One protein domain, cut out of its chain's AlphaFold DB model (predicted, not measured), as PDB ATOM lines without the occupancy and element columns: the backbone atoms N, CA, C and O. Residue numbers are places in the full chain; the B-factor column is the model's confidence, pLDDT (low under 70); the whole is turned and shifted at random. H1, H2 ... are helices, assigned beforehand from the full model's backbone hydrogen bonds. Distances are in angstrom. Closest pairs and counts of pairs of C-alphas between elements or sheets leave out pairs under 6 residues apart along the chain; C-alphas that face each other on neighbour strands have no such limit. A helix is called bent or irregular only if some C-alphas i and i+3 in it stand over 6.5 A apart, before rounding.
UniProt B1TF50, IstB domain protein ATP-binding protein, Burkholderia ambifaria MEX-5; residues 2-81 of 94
ATOM      1  N   HIS A   2     272.314 263.647 254.114       69.94
ATOM      2  CA  HIS A   2     273.116 262.411 254.213       69.94
ATOM      3  C   HIS A   2     274.326 262.304 253.259       69.94
ATOM      4  O   HIS A   2     275.368 261.811 253.672       69.94
ATOM      5  N   ARG A   3     274.240 262.801 252.015       80.62
ATOM      6  CA  ARG A   3     275.342 262.662 251.044       80.62
ATOM      7  C   ARG A   3     276.535 263.597 251.288       80.62
ATOM      8  O   ARG A   3     277.652 263.227 250.960       80.62
ATOM      9  N   TYR A   4     276.330 264.747 251.934       82.56
ATOM     10  CA  TYR A   4     277.447 265.605 252.349       82.56
ATOM     11  C   TYR A   4     278.251 264.969 253.488       82.56
ATOM     12  O   TYR A   4     279.464 265.099 253.512       82.56
ATOM     13  N   VAL A   5     277.586 264.225 254.380       87.44
ATOM     14  CA  VAL A   5     278.255 263.470 255.452       87.44
ATOM     15  C   VAL A   5     279.122 262.347 254.873       87.44
ATOM     16  O   VAL A   5     280.253 262.155 255.312       87.44
ATOM     17  N   ALA A   6     278.629 261.648 253.847       88.88
ATOM     18  CA  ALA A   6     279.432 260.667 253.117       88.88
ATOM     19  C   ALA A   6     280.658 261.328 252.459       88.88
ATOM     20  O   ALA A   6     281.775 260.924 252.748       88.88
ATOM     21  N   LEU A   7     280.469 262.434 251.724       89.25
ATOM     22  CA  LEU A   7     281.578 263.176 251.101       89.25
ATOM     23  C   LEU A   7     282.628 263.657 252.112       89.25
ATOM     24  O   LEU A   7     283.811 263.669 251.798       89.25
ATOM     25  N   THR A   8     282.228 264.053 253.325       89.19
ATOM     26  CA  THR A   8     283.197 264.418 254.372       89.19
ATOM     27  C   THR A   8     283.983 263.216 254.891       89.19
ATOM     28  O   THR A   8     285.158 263.358 255.217       89.19
ATOM     29  N   SER A   9     283.350 262.040 254.963       89.56
ATOM     30  CA  SER A   9     284.023 260.796 255.348       89.56
ATOM     31  C   SER A   9     285.019 260.363 254.274       89.56
ATOM     32  O   SER A   9     286.146 260.003 254.604       89.56
ATOM     33  N   ASP A  10     284.621 260.448 253.004       90.62
ATOM     34  CA  ASP A  10     285.464 260.110 251.855       90.62
ATOM     35  C   ASP A  10     286.664 261.063 251.779       90.62
ATOM     36  O   ASP A  10     287.808 260.622 251.718       90.62
ATOM     37  N   ALA A  11     286.426 262.370 251.934       91.69
ATOM     38  CA  ALA A  11     287.479 263.380 251.970       91.69
ATOM     39  C   ALA A  11     288.496 263.149 253.096       91.69
ATOM     40  O   ALA A  11     289.694 263.353 252.902       91.69
ATOM     41  N   ALA A  12     288.034 262.713 254.271       90.69
ATOM     42  CA  ALA A  12     288.914 262.381 255.385       90.69
ATOM     43  C   ALA A  12     289.725 261.099 255.124       90.69
ATOM     44  O   ALA A  12     290.905 261.048 255.473       90.69
ATOM     45  N   ALA A  13     289.117 260.081 254.511       93.25
ATOM     46  CA  ALA A  13     289.777 258.817 254.187       93.25
ATOM     47  C   ALA A  13     290.822 258.970 253.069       93.25
ATOM     48  O   ALA A  13     291.910 258.403 253.156       93.25
ATOM     49  N   GLU A  14     290.509 259.767 252.051       92.62
ATOM     50  CA  GLU A  14     291.351 259.997 250.873       92.62
ATOM     51  C   GLU A  14     292.278 261.217 251.012       92.62
ATOM     52  O   GLU A  14     293.029 261.527 250.092       92.62
ATOM     53  N   GLN A  15     292.254 261.898 252.165       92.69
ATOM     54  CA  GLN A  15     293.056 263.096 252.457       92.69
ATOM     55  C   GLN A  15     292.894 264.204 251.407       92.69
ATOM     56  O   GLN A  15     293.862 264.841 250.987       92.69
ATOM     57  N   TRP A  16     291.655 264.440 250.987       95.25
ATOM     58  CA  TRP A  16     291.330 265.484 250.024       95.25
ATOM     59  C   TRP A  16     291.738 266.862 250.537       95.25
ATOM     60  O   TRP A  16     291.557 267.197 251.714       95.25
ATOM     61  N   SER A  17     292.231 267.706 249.632       95.50
ATOM     62  CA  SER A  17     292.353 269.125 249.934       95.50
ATOM     63  C   SER A  17     290.964 269.761 250.059       95.50
ATOM     64  O   SER A  17     289.949 269.230 249.600       95.50
ATOM     65  N   PHE A  18     290.903 270.963 250.638       92.81
ATOM     66  CA  PHE A  18     289.656 271.731 250.666       92.81
ATOM     67  C   PHE A  18     289.104 272.013 249.263       92.81
ATOM     68  O   PHE A  18     287.888 272.101 249.096       92.81
ATOM     69  N   LEU A  19     289.988 272.149 248.268       95.75
ATOM     70  CA  LEU A  19     289.587 272.380 246.888       95.75
ATOM     71  C   LEU A  19     288.933 271.130 246.291       95.75
ATOM     72  O   LEU A  19     287.847 271.244 245.728       95.75
ATOM     73  N   ASP A  20     289.528 269.954 246.502       93.69
ATOM     74  CA  ASP A  20     288.982 268.677 246.019       93.69
ATOM     75  C   ASP A  20     287.611 268.396 246.645       93.69
ATOM     76  O   ASP A  20     286.661 268.008 245.962       93.69
ATOM     77  N   PHE A  21     287.461 268.659 247.948       93.88
ATOM     78  CA  PHE A  21     286.171 268.530 248.619       93.88
ATOM     79  C   PHE A  21     285.114 269.471 248.035       93.88
ATOM     80  O   PHE A  21     283.985 269.045 247.774       93.88
ATOM     81  N   LEU A  22     285.463 270.744 247.814       94.81
ATOM     82  CA  LEU A  22     284.537 271.720 247.245       94.81
ATOM     83  C   LEU A  22     284.114 271.327 245.825       94.81
ATOM     84  O   LEU A  22     282.925 271.391 245.509       94.81
ATOM     85  N   GLU A  23     285.055 270.890 244.987       95.62
ATOM     86  CA  GLU A  23     284.767 270.422 243.631       95.62
ATOM     87  C   GLU A  23     283.779 269.250 243.644       95.62
ATOM     88  O   GLU A  23     282.739 269.307 242.982       95.62
ATOM     89  N   ASN A  24     284.044 268.228 244.458       93.94
ATOM     90  CA  ASN A  24     283.180 267.054 244.568       93.94
ATOM     91  C   ASN A  24     281.789 267.400 245.123       93.94
ATOM     92  O   ASN A  24     280.773 266.909 244.621       93.94
ATOM     93  N   ALA A  25     281.707 268.288 246.118       94.06
ATOM     94  CA  ALA A  25     280.436 268.749 246.670       94.06
ATOM     95  C   ALA A  25     279.586 269.495 245.626       94.06
ATOM     96  O   ALA A  25     278.385 269.234 245.499       94.06
ATOM     97  N   LEU A  26     280.204 270.385 244.844       95.12
ATOM     98  CA  LEU A  26     279.530 271.126 243.775       95.12
ATOM     99  C   LEU A  26     279.132 270.215 242.608       95.12
ATOM    100  O   LEU A  26     278.026 270.341 242.075       95.12
ATOM    101  N   ALA A  27     279.994 269.268 242.229       94.38
ATOM    102  CA  ALA A  27     279.684 268.264 241.216       94.38
ATOM    103  C   ALA A  27     278.457 267.434 241.622       94.38
ATOM    104  O   ALA A  27     277.532 267.262 240.821       94.38
ATOM    105  N   HIS A  28     278.402 267.009 242.888       93.25
ATOM    106  CA  HIS A  28     277.263 266.288 243.438       93.25
ATOM    107  C   HIS A  28     275.971 267.124 243.435       93.25
ATOM    108  O   HIS A  28     274.898 266.628 243.064       93.25
ATOM    109  N   GLU A  29     276.039 268.400 243.822       94.38
ATOM    110  CA  GLU A  29     274.874 269.288 243.790       94.38
ATOM    111  C   GLU A  29     274.351 269.470 242.359       94.38
ATOM    112  O   GLU A  29     273.142 269.372 242.116       94.38
ATOM    113  N   ARG A  30     275.258 269.685 241.398       95.62
ATOM    114  CA  ARG A  30     274.927 269.819 239.975       95.62
ATOM    115  C   ARG A  30     274.214 268.576 239.451       95.62
ATOM    116  O   ARG A  30     273.163 268.705 238.824       95.62
ATOM    117  N   GLU A  31     274.750 267.392 239.735       94.75
ATOM    118  CA  GLU A  31     274.137 266.116 239.357       94.75
ATOM    119  C   GLU A  31     272.738 265.971 239.973       94.75
ATOM    120  O   GLU A  31     271.761 265.697 239.273       94.75
ATOM    121  N   THR A  32     272.605 266.261 241.269       93.88
ATOM    122  CA  THR A  32     271.323 266.185 241.986       93.88
ATOM    123  C   THR A  32     270.284 267.133 241.390       93.88
ATOM    124  O   THR A  32     269.120 266.761 241.207       93.88
ATOM    125  N   ARG A  33     270.687 268.364 241.052       94.88
ATOM    126  CA  ARG A  33     269.823 269.342 240.379       94.88
ATOM    127  C   ARG A  33     269.393 268.835 239.003       94.88
ATOM    128  O   ARG A  33     268.220 268.963 238.656       94.88
ATOM    129  N   GLN A  34     270.305 268.228 238.246       95.94
ATOM    130  CA  GLN A  34     270.006 267.676 236.927       95.94
ATOM    131  C   GLN A  34     269.005 266.512 237.003       95.94
ATOM    132  O   GLN A  34     268.040 266.494 236.240       95.94
ATOM    133  N   VAL A  35     269.171 265.590 237.957       94.75
ATOM    134  CA  VAL A  35     268.227 264.482 238.192       94.75
ATOM    135  C   VAL A  35     266.831 265.009 238.534       94.75
ATOM    136  O   VAL A  35     265.852 264.599 237.912       94.75
ATOM    137  N   ARG A  36     266.729 265.969 239.462       94.94
ATOM    138  CA  ARG A  36     265.440 266.578 239.843       94.94
ATOM    139  C   ARG A  36     264.763 267.299 238.682       94.94
ATOM    140  O   ARG A  36     263.545 267.212 238.532       94.94
ATOM    141  N   SER A  37     265.548 267.996 237.861       96.62
ATOM    142  CA  SER A  37     265.048 268.649 236.652       96.62
ATOM    143  C   SER A  37     264.455 267.625 235.681       96.62
ATOM    144  O   SER A  37     263.293 267.750 235.303       96.62
ATOM    145  N   ARG A  38     265.188 266.541 235.375       92.44
ATOM    146  CA  ARG A  38     264.697 265.445 234.518       92.44
ATOM    147  C   ARG A  38     263.403 264.834 235.058       92.44
ATOM    148  O   ARG A  38     262.438 264.718 234.314       92.44
ATOM    149  N   GLN A  39     263.352 264.507 236.350       92.00
ATOM    150  CA  GLN A  39     262.148 263.960 236.992       92.00
ATOM    151  C   GLN A  39     260.947 264.907 236.877       92.00
ATOM    152  O   GLN A  39     259.828 264.473 236.605       92.00
ATOM    153  N   THR A  40     261.180 266.209 237.052       94.94
ATOM    154  CA  THR A  40     260.131 267.228 236.949       94.94
ATOM    155  C   THR A  40     259.619 267.348 235.517       94.94
ATOM    156  O   THR A  40     258.409 267.326 235.309       94.94
ATOM    157  N   LEU A  41     260.521 267.410 234.533       94.19
ATOM    158  CA  LEU A  41     260.172 267.476 233.112       94.19
ATOM    159  C   LEU A  41     259.393 266.238 232.655       94.19
ATOM    160  O   LEU A  41     258.367 266.385 232.001       94.19
ATOM    161  N   VAL A  42     259.819 265.035 233.057       90.69
ATOM    162  CA  VAL A  42     259.095 263.785 232.759       90.69
ATOM    163  C   VAL A  42     257.690 263.811 233.359       90.69
ATOM    164  O   VAL A  42     256.729 263.469 232.675       90.69
ATOM    165  N   ARG A  43     257.542 264.277 234.607       88.94
ATOM    166  CA  ARG A  43     256.223 264.419 235.241       88.94
ATOM    167  C   ARG A  43     255.340 265.429 234.507       88.94
ATOM    168  O   ARG A  43     254.150 265.188 234.342       88.94
ATOM    169  N   MET A  44     255.910 266.555 234.083       94.25
ATOM    170  CA  MET A  44     255.182 267.608 233.368       94.25
ATOM    171  C   MET A  44     254.789 267.208 231.944       94.25
ATOM    172  O   MET A  44     253.776 267.691 231.451       94.25
ATOM    173  N   ALA A  45     255.553 266.328 231.297       90.56
ATOM    174  CA  ALA A  45     255.252 265.840 229.953       90.56
ATOM    175  C   ALA A  45     253.996 264.950 229.890       90.56
ATOM    176  O   ALA A  45     253.482 264.708 228.802       90.56
ATOM    177  N   GLY A  46     253.489 264.474 231.036       89.25
ATOM    178  CA  GLY A  46     252.226 263.734 231.104       89.25
ATOM    179  C   GLY A  46     252.265 262.373 230.403       89.25
ATOM    180  O   GLY A  46     251.228 261.894 229.951       89.25
ATOM    181  N   PHE A  47     253.443 261.754 230.285       84.19
ATOM    182  CA  PHE A  47     253.561 260.440 229.660       84.19
ATOM    183  C   PHE A  47     252.777 259.380 230.458       84.19
ATOM    184  O   PHE A  47     252.926 259.318 231.680       84.19
ATOM    185  N   PRO A  48     251.984 258.515 229.795       85.31
ATOM    186  CA  PRO A  48     251.195 257.479 230.470       85.31
ATOM    187  C   PRO A  48     252.070 256.390 231.105       85.31
ATOM    188  O   PRO A  48     251.683 255.775 232.093       85.31
ATOM    189  N   ALA A  49     253.263 256.165 230.551       84.44
ATOM    190  CA  ALA A  49     254.281 255.283 231.098       84.44
ATOM    191  C   ALA A  49     255.671 255.820 230.744       84.44
ATOM    192  O   ALA A  49     255.869 256.402 229.675       84.44
ATOM    193  N   ILE A  50     256.642 255.593 231.629       83.25
ATOM    194  CA  ILE A  50     258.054 255.838 231.328       83.25
ATOM    195  C   ILE A  50     258.567 254.600 230.597       83.25
ATOM    196  O   ILE A  50     258.610 253.523 231.181       83.25
ATOM    197  N   LYS A  51     258.929 254.759 229.324       83.00
ATOM    198  CA  LYS A  51     259.609 253.728 228.535       83.00
ATOM    199  C   LYS A  51     261.023 254.197 228.250       83.00
ATOM    200  O   LYS A  51     261.206 255.314 227.763       83.00
ATOM    201  N   THR A  52     262.005 253.369 228.568       86.31
ATOM    202  CA  THR A  52     263.411 253.647 228.272       86.31
ATOM    203  C   THR A  52     263.866 252.829 227.067       86.31
ATOM    204  O   THR A  52     263.208 251.865 226.677       86.31
ATOM    205  N   LEU A  53     264.985 253.212 226.446       83.56
ATOM    206  CA  LEU A  53     265.584 252.390 225.389       83.56
ATOM    207  C   LEU A  53     266.128 251.058 225.934       83.56
ATOM    208  O   LEU A  53     266.220 250.102 225.172       83.56
ATOM    209  N   ASP A  54     266.426 250.976 227.235       84.50
ATOM    210  CA  ASP A  54     266.864 249.738 227.894       84.50
ATOM    211  C   ASP A  54     265.749 248.678 227.929       84.50
ATOM    212  O   ASP A  54     266.031 247.483 227.924       84.50
ATOM    213  N   ASP A  55     264.484 249.111 227.890       85.12
ATOM    214  CA  ASP A  55     263.309 248.234 227.828       85.12
ATOM    215  C   ASP A  55     263.016 247.727 226.400       85.12
ATOM    216  O   ASP A  55     262.023 247.029 226.173       85.12
ATOM    217  N   TYR A  56     263.822 248.109 225.403       82.00
ATOM    218  CA  TYR A  56     263.580 247.750 224.009       82.00
ATOM    219  C   TYR A  56     264.010 246.308 223.710       82.00
ATOM    220  O   TYR A  56     265.197 245.979 223.662       82.00
ATOM    221  N   ASP A  57     263.030 245.446 223.437       82.94
ATOM    222  CA  ASP A  57     263.279 244.062 223.044       82.94
ATOM    223  C   ASP A  57     263.620 243.945 221.547       82.94
ATOM    224  O   ASP A  57     262.750 243.880 220.674       82.94
ATOM    225  N   TYR A  58     264.919 243.861 221.257       81.12
ATOM    226  CA  TYR A  58     265.448 243.657 219.905       81.12
ATOM    227  C   TYR A  58     265.132 242.279 219.304       81.12
ATOM    228  O   TYR A  58     265.319 242.097 218.103       81.12
ATOM    229  N   SER A  59     264.701 241.299 220.106       79.12
ATOM    230  CA  SER A  59     264.305 239.977 219.605       79.12
ATOM    231  C   SER A  59     262.879 239.973 219.049       79.12
ATOM    232  O   SER A  59     262.587 239.241 218.105       79.12
ATOM    233  N   PHE A  60     262.014 240.835 219.591       69.75
ATOM    234  CA  PHE A  60     260.623 240.994 219.174       69.75
ATOM    235  C   PHE A  60     260.441 242.103 218.125       69.75
ATOM    236  O   PHE A  60     259.615 241.989 217.216       69.75
ATOM    237  N   ALA A  61     261.218 243.185 218.214       66.25
ATOM    238  CA  ALA A  61     261.067 244.335 217.335       66.25
ATOM    239  C   ALA A  61     261.829 244.167 216.005       66.25
ATOM    240  O   ALA A  61     263.000 244.508 215.877       66.25
ATOM    241  N   VAL A  62     261.128 243.702 214.967       65.62
ATOM    242  CA  VAL A  62     261.678 243.524 213.603       65.62
ATOM    243  C   VAL A  62     261.888 244.865 212.863       65.62
ATOM    244  O   VAL A  62     262.497 244.915 211.797       65.62
ATOM    245  N   GLY A  63     261.381 245.975 213.412       68.81
ATOM    246  CA  GLY A  63     261.255 247.256 212.704       68.81
ATOM    247  C   GLY A  63     262.483 248.172 212.706       68.81
ATOM    248  O   GLY A  63     262.575 249.031 211.831       68.81
ATOM    249  N   ALA A  64     263.422 248.026 213.648       76.62
ATOM    250  CA  ALA A  64     264.590 248.906 213.738       76.62
ATOM    251  C   ALA A  64     265.877 248.125 214.065       76.62
ATOM    252  O   ALA A  64     265.955 247.477 215.110       76.62
ATOM    253  N   PRO A  65     266.924 248.203 213.221       84.06
ATOM    254  CA  PRO A  65     268.212 247.592 213.524       84.06
ATOM    255  C   PRO A  65     268.817 248.164 214.811       84.06
ATOM    256  O   PRO A  65     268.855 249.384 214.992       84.06
ATOM    257  N   ARG A  66     269.393 247.299 215.660       86.81
ATOM    258  CA  ARG A  66     270.038 247.697 216.927       86.81
ATOM    259  C   ARG A  66     271.023 248.850 216.764       86.81
ATOM    260  O   ARG A  66     270.974 249.811 217.518       86.81
ATOM    261  N   LYS A  67     271.846 248.797 215.713       89.06
ATOM    262  CA  LYS A  67     272.831 249.837 215.390       89.06
ATOM    263  C   LYS A  67     272.203 251.229 215.228       89.06
ATOM    264  O   LYS A  67     272.811 252.216 215.620       89.06
ATOM    265  N   THR A  68     271.006 251.314 214.649       87.94
ATOM    266  CA  THR A  68     270.296 252.586 214.463       87.94
ATOM    267  C   THR A  68     269.754 253.113 215.786       87.94
ATOM    268  O   THR A  68     269.867 254.306 216.053       87.94
ATOM    269  N   ILE A  69     269.206 252.236 216.632       88.56
ATOM    270  CA  ILE A  69     268.756 252.619 217.976       88.56
ATOM    271  C   ILE A  69     269.940 253.084 218.828       88.56
ATOM    272  O   ILE A  69     269.850 254.139 219.448       88.56
ATOM    273  N   ASP A  70     271.061 252.361 218.792       90.19
ATOM    274  CA  ASP A  70     272.289 252.734 219.502       90.19
ATOM    275  C   ASP A  70     272.823 254.098 219.021       90.19
ATOM    276  O   ASP A  70     273.236 254.921 219.836       90.19
ATOM    277  N   GLU A  71     272.765 254.389 217.713       91.06
ATOM    278  CA  GLU A  71     273.134 255.704 217.165       91.06
ATOM    279  C   GLU A  71     272.220 256.816 217.698       91.06
ATOM    280  O   GLU A  71     272.709 257.846 218.166       91.06
ATOM    281  N   LEU A  72     270.900 256.608 217.673       91.38
ATOM    282  CA  LEU A  72     269.927 257.573 218.192       91.38
ATOM    283  C   LEU A  72     270.072 257.776 219.707       91.38
ATOM    284  O   LEU A  72     269.937 258.904 220.178       91.38
ATOM    285  N   ALA A  73     270.414 256.727 220.458       91.25
ATOM    286  CA  ALA A  73     270.653 256.793 221.900       91.25
ATOM    287  C   ALA A  73     271.816 257.730 222.269       91.25
ATOM    288  O   ALA A  73     271.842 258.277 223.369       91.25
ATOM    289  N   THR A  74     272.755 257.971 221.345       94.00
ATOM    290  CA  THR A  74     273.844 258.939 221.557       94.00
ATOM    291  C   THR A  74     273.386 260.395 221.523       94.00
ATOM    292  O   THR A  74     274.149 261.275 221.914       94.00
ATOM    293  N   LEU A  75     272.168 260.666 221.034       93.12
ATOM    294  CA  LEU A  75     271.582 262.001 220.875       93.12
ATOM    295  C   LEU A  75     272.375 262.962 219.966       93.12
ATOM    296  O   LEU A  75     272.031 264.139 219.876       93.12
ATOM    297  N   ARG A  76     273.380 262.479 219.219       95.25
ATOM    298  CA  ARG A  76     274.190 263.300 218.294       95.25
ATOM    299  C   ARG A  76     273.381 264.003 217.207       95.25
ATOM    300  O   ARG A  76     273.804 265.043 216.709       95.25
ATOM    301  N   PHE A  77     272.222 263.459 216.839       94.38
ATOM    302  CA  PHE A  77     271.317 264.093 215.878       94.38
ATOM    303  C   PHE A  77     270.842 265.477 216.363       94.38
ATOM    304  O   PHE A  77     270.621 266.362 215.543       94.38
ATOM    305  N   ILE A  78     270.771 265.706 217.684       95.12
ATOM    306  CA  ILE A  78     270.433 267.016 218.267       95.12
ATOM    307  C   ILE A  78     271.527 268.038 217.949       95.12
ATOM    308  O   ILE A  78     271.228 269.133 217.483       95.12
ATOM    309  N   GLU A  79     272.795 267.673 218.159       94.94
ATOM    310  CA  GLU A  79     273.942 268.549 217.880       94.94
ATOM    311  C   GLU A  79     274.057 268.888 216.390       94.94
ATOM    312  O   GLU A  79     274.486 269.982 216.027       94.94
ATOM    313  N   ARG A  80     273.644 267.958 215.522       95.88
ATOM    314  CA  ARG A  80     273.651 268.122 214.062       95.88
ATOM    315  C   ARG A  80     272.424 268.855 213.514       95.88
ATOM    316  O   ARG A  80     272.417 269.195 212.335       95.88
ATOM    317  N   GLY A  81     271.398 269.099 214.332       95.94
ATOM    318  CA  GLY A  81     270.129 269.675 213.874       95.94
ATOM    319  C   GLY A  81     269.331 268.742 212.955       95.94
ATOM    320  O   GLY A  81     268.602 269.202 212.079       95.94
TER     321      GLY A  81
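Overview. This is residues 2 to 81 of the 94 residues of the protein "IstB domain protein ATP-binding protein" of Burkholderia ambifaria MEX-5 (UniProt B1TF50). A long helix, H2, makes a beam, and the shorter H1 folds back beside its first part to form a lopsided helical hairpin. Beyond the other end of H2 a long link without a named element leads away to two short helices, H3 and H4, which touch no helix. The printed part has 80 residues with four named helices, in the order H1, H2, H3, H4, and no named strand; its class is all helix. It is extended, with a radius of gyration of the C-alphas of 19.4 A, and its elongated outline spans 53 by 29 by 29 A.

Arrangement. H1, residues 2 to 13, and H2, residues 18 to 44, touch and form a helical hairpin, with a tight link of 4 residues between them. They run opposite ways at a shallow tilt of 27 degrees. Their closest C-alphas are those of Ala 11 and Phe 21, 6.3 A apart. H2 touches H1 with residues 21 to 25 alone. H3, residues 66 to 73, is apart from both H1 and H2. H4, residues 76 to 80, is also apart from H1 and H2. H3 and H4 meet only through their link, a tight one of 2 residues. In H1, H2, H3 and H4 every O i to N i+4 pair is within hydrogen-bond range.

Along the chain. H1 has 12 residues and begins at C-alpha 2, at (273.116, 262.411, 254.213); it measures 17.0 A from first to last C-alpha. H2, the longest helix with 27 residues, measures 38.8 A from C-alpha 18 at (289.656, 271.731, 250.666) to C-alpha 44 at (255.182, 267.608, 233.368). H3 has 8 residues and measures 10.4 A. H4 has 5 residues, measures 6.4 A and ends at C-alpha 80, at (273.651, 268.122, 214.062). No helix is bent or irregular.

Size, cuts and confidence. The two C-alphas farthest apart are those of Phe 18 and Val 62, at 54.3 A. The C-alphas of His 2 and Gly 81, the first and last printed residues, are 41.1 A apart. The printed part has no cut. The link from H2 to H3 is long, with 21 residues, 45 to 65, whose C-alphas lie 12 to 29 A from the mean of the C-alphas. Residues 30 to 41, which belong to H2, stand free, and so do residues 43 to 49, residues 59 to 65, and residues 74 to 81, of which 76 to 80 belong to H4. The mean pLDDT of the printed part is 89.1; residue 2 and residues 60 to 63 are under 70.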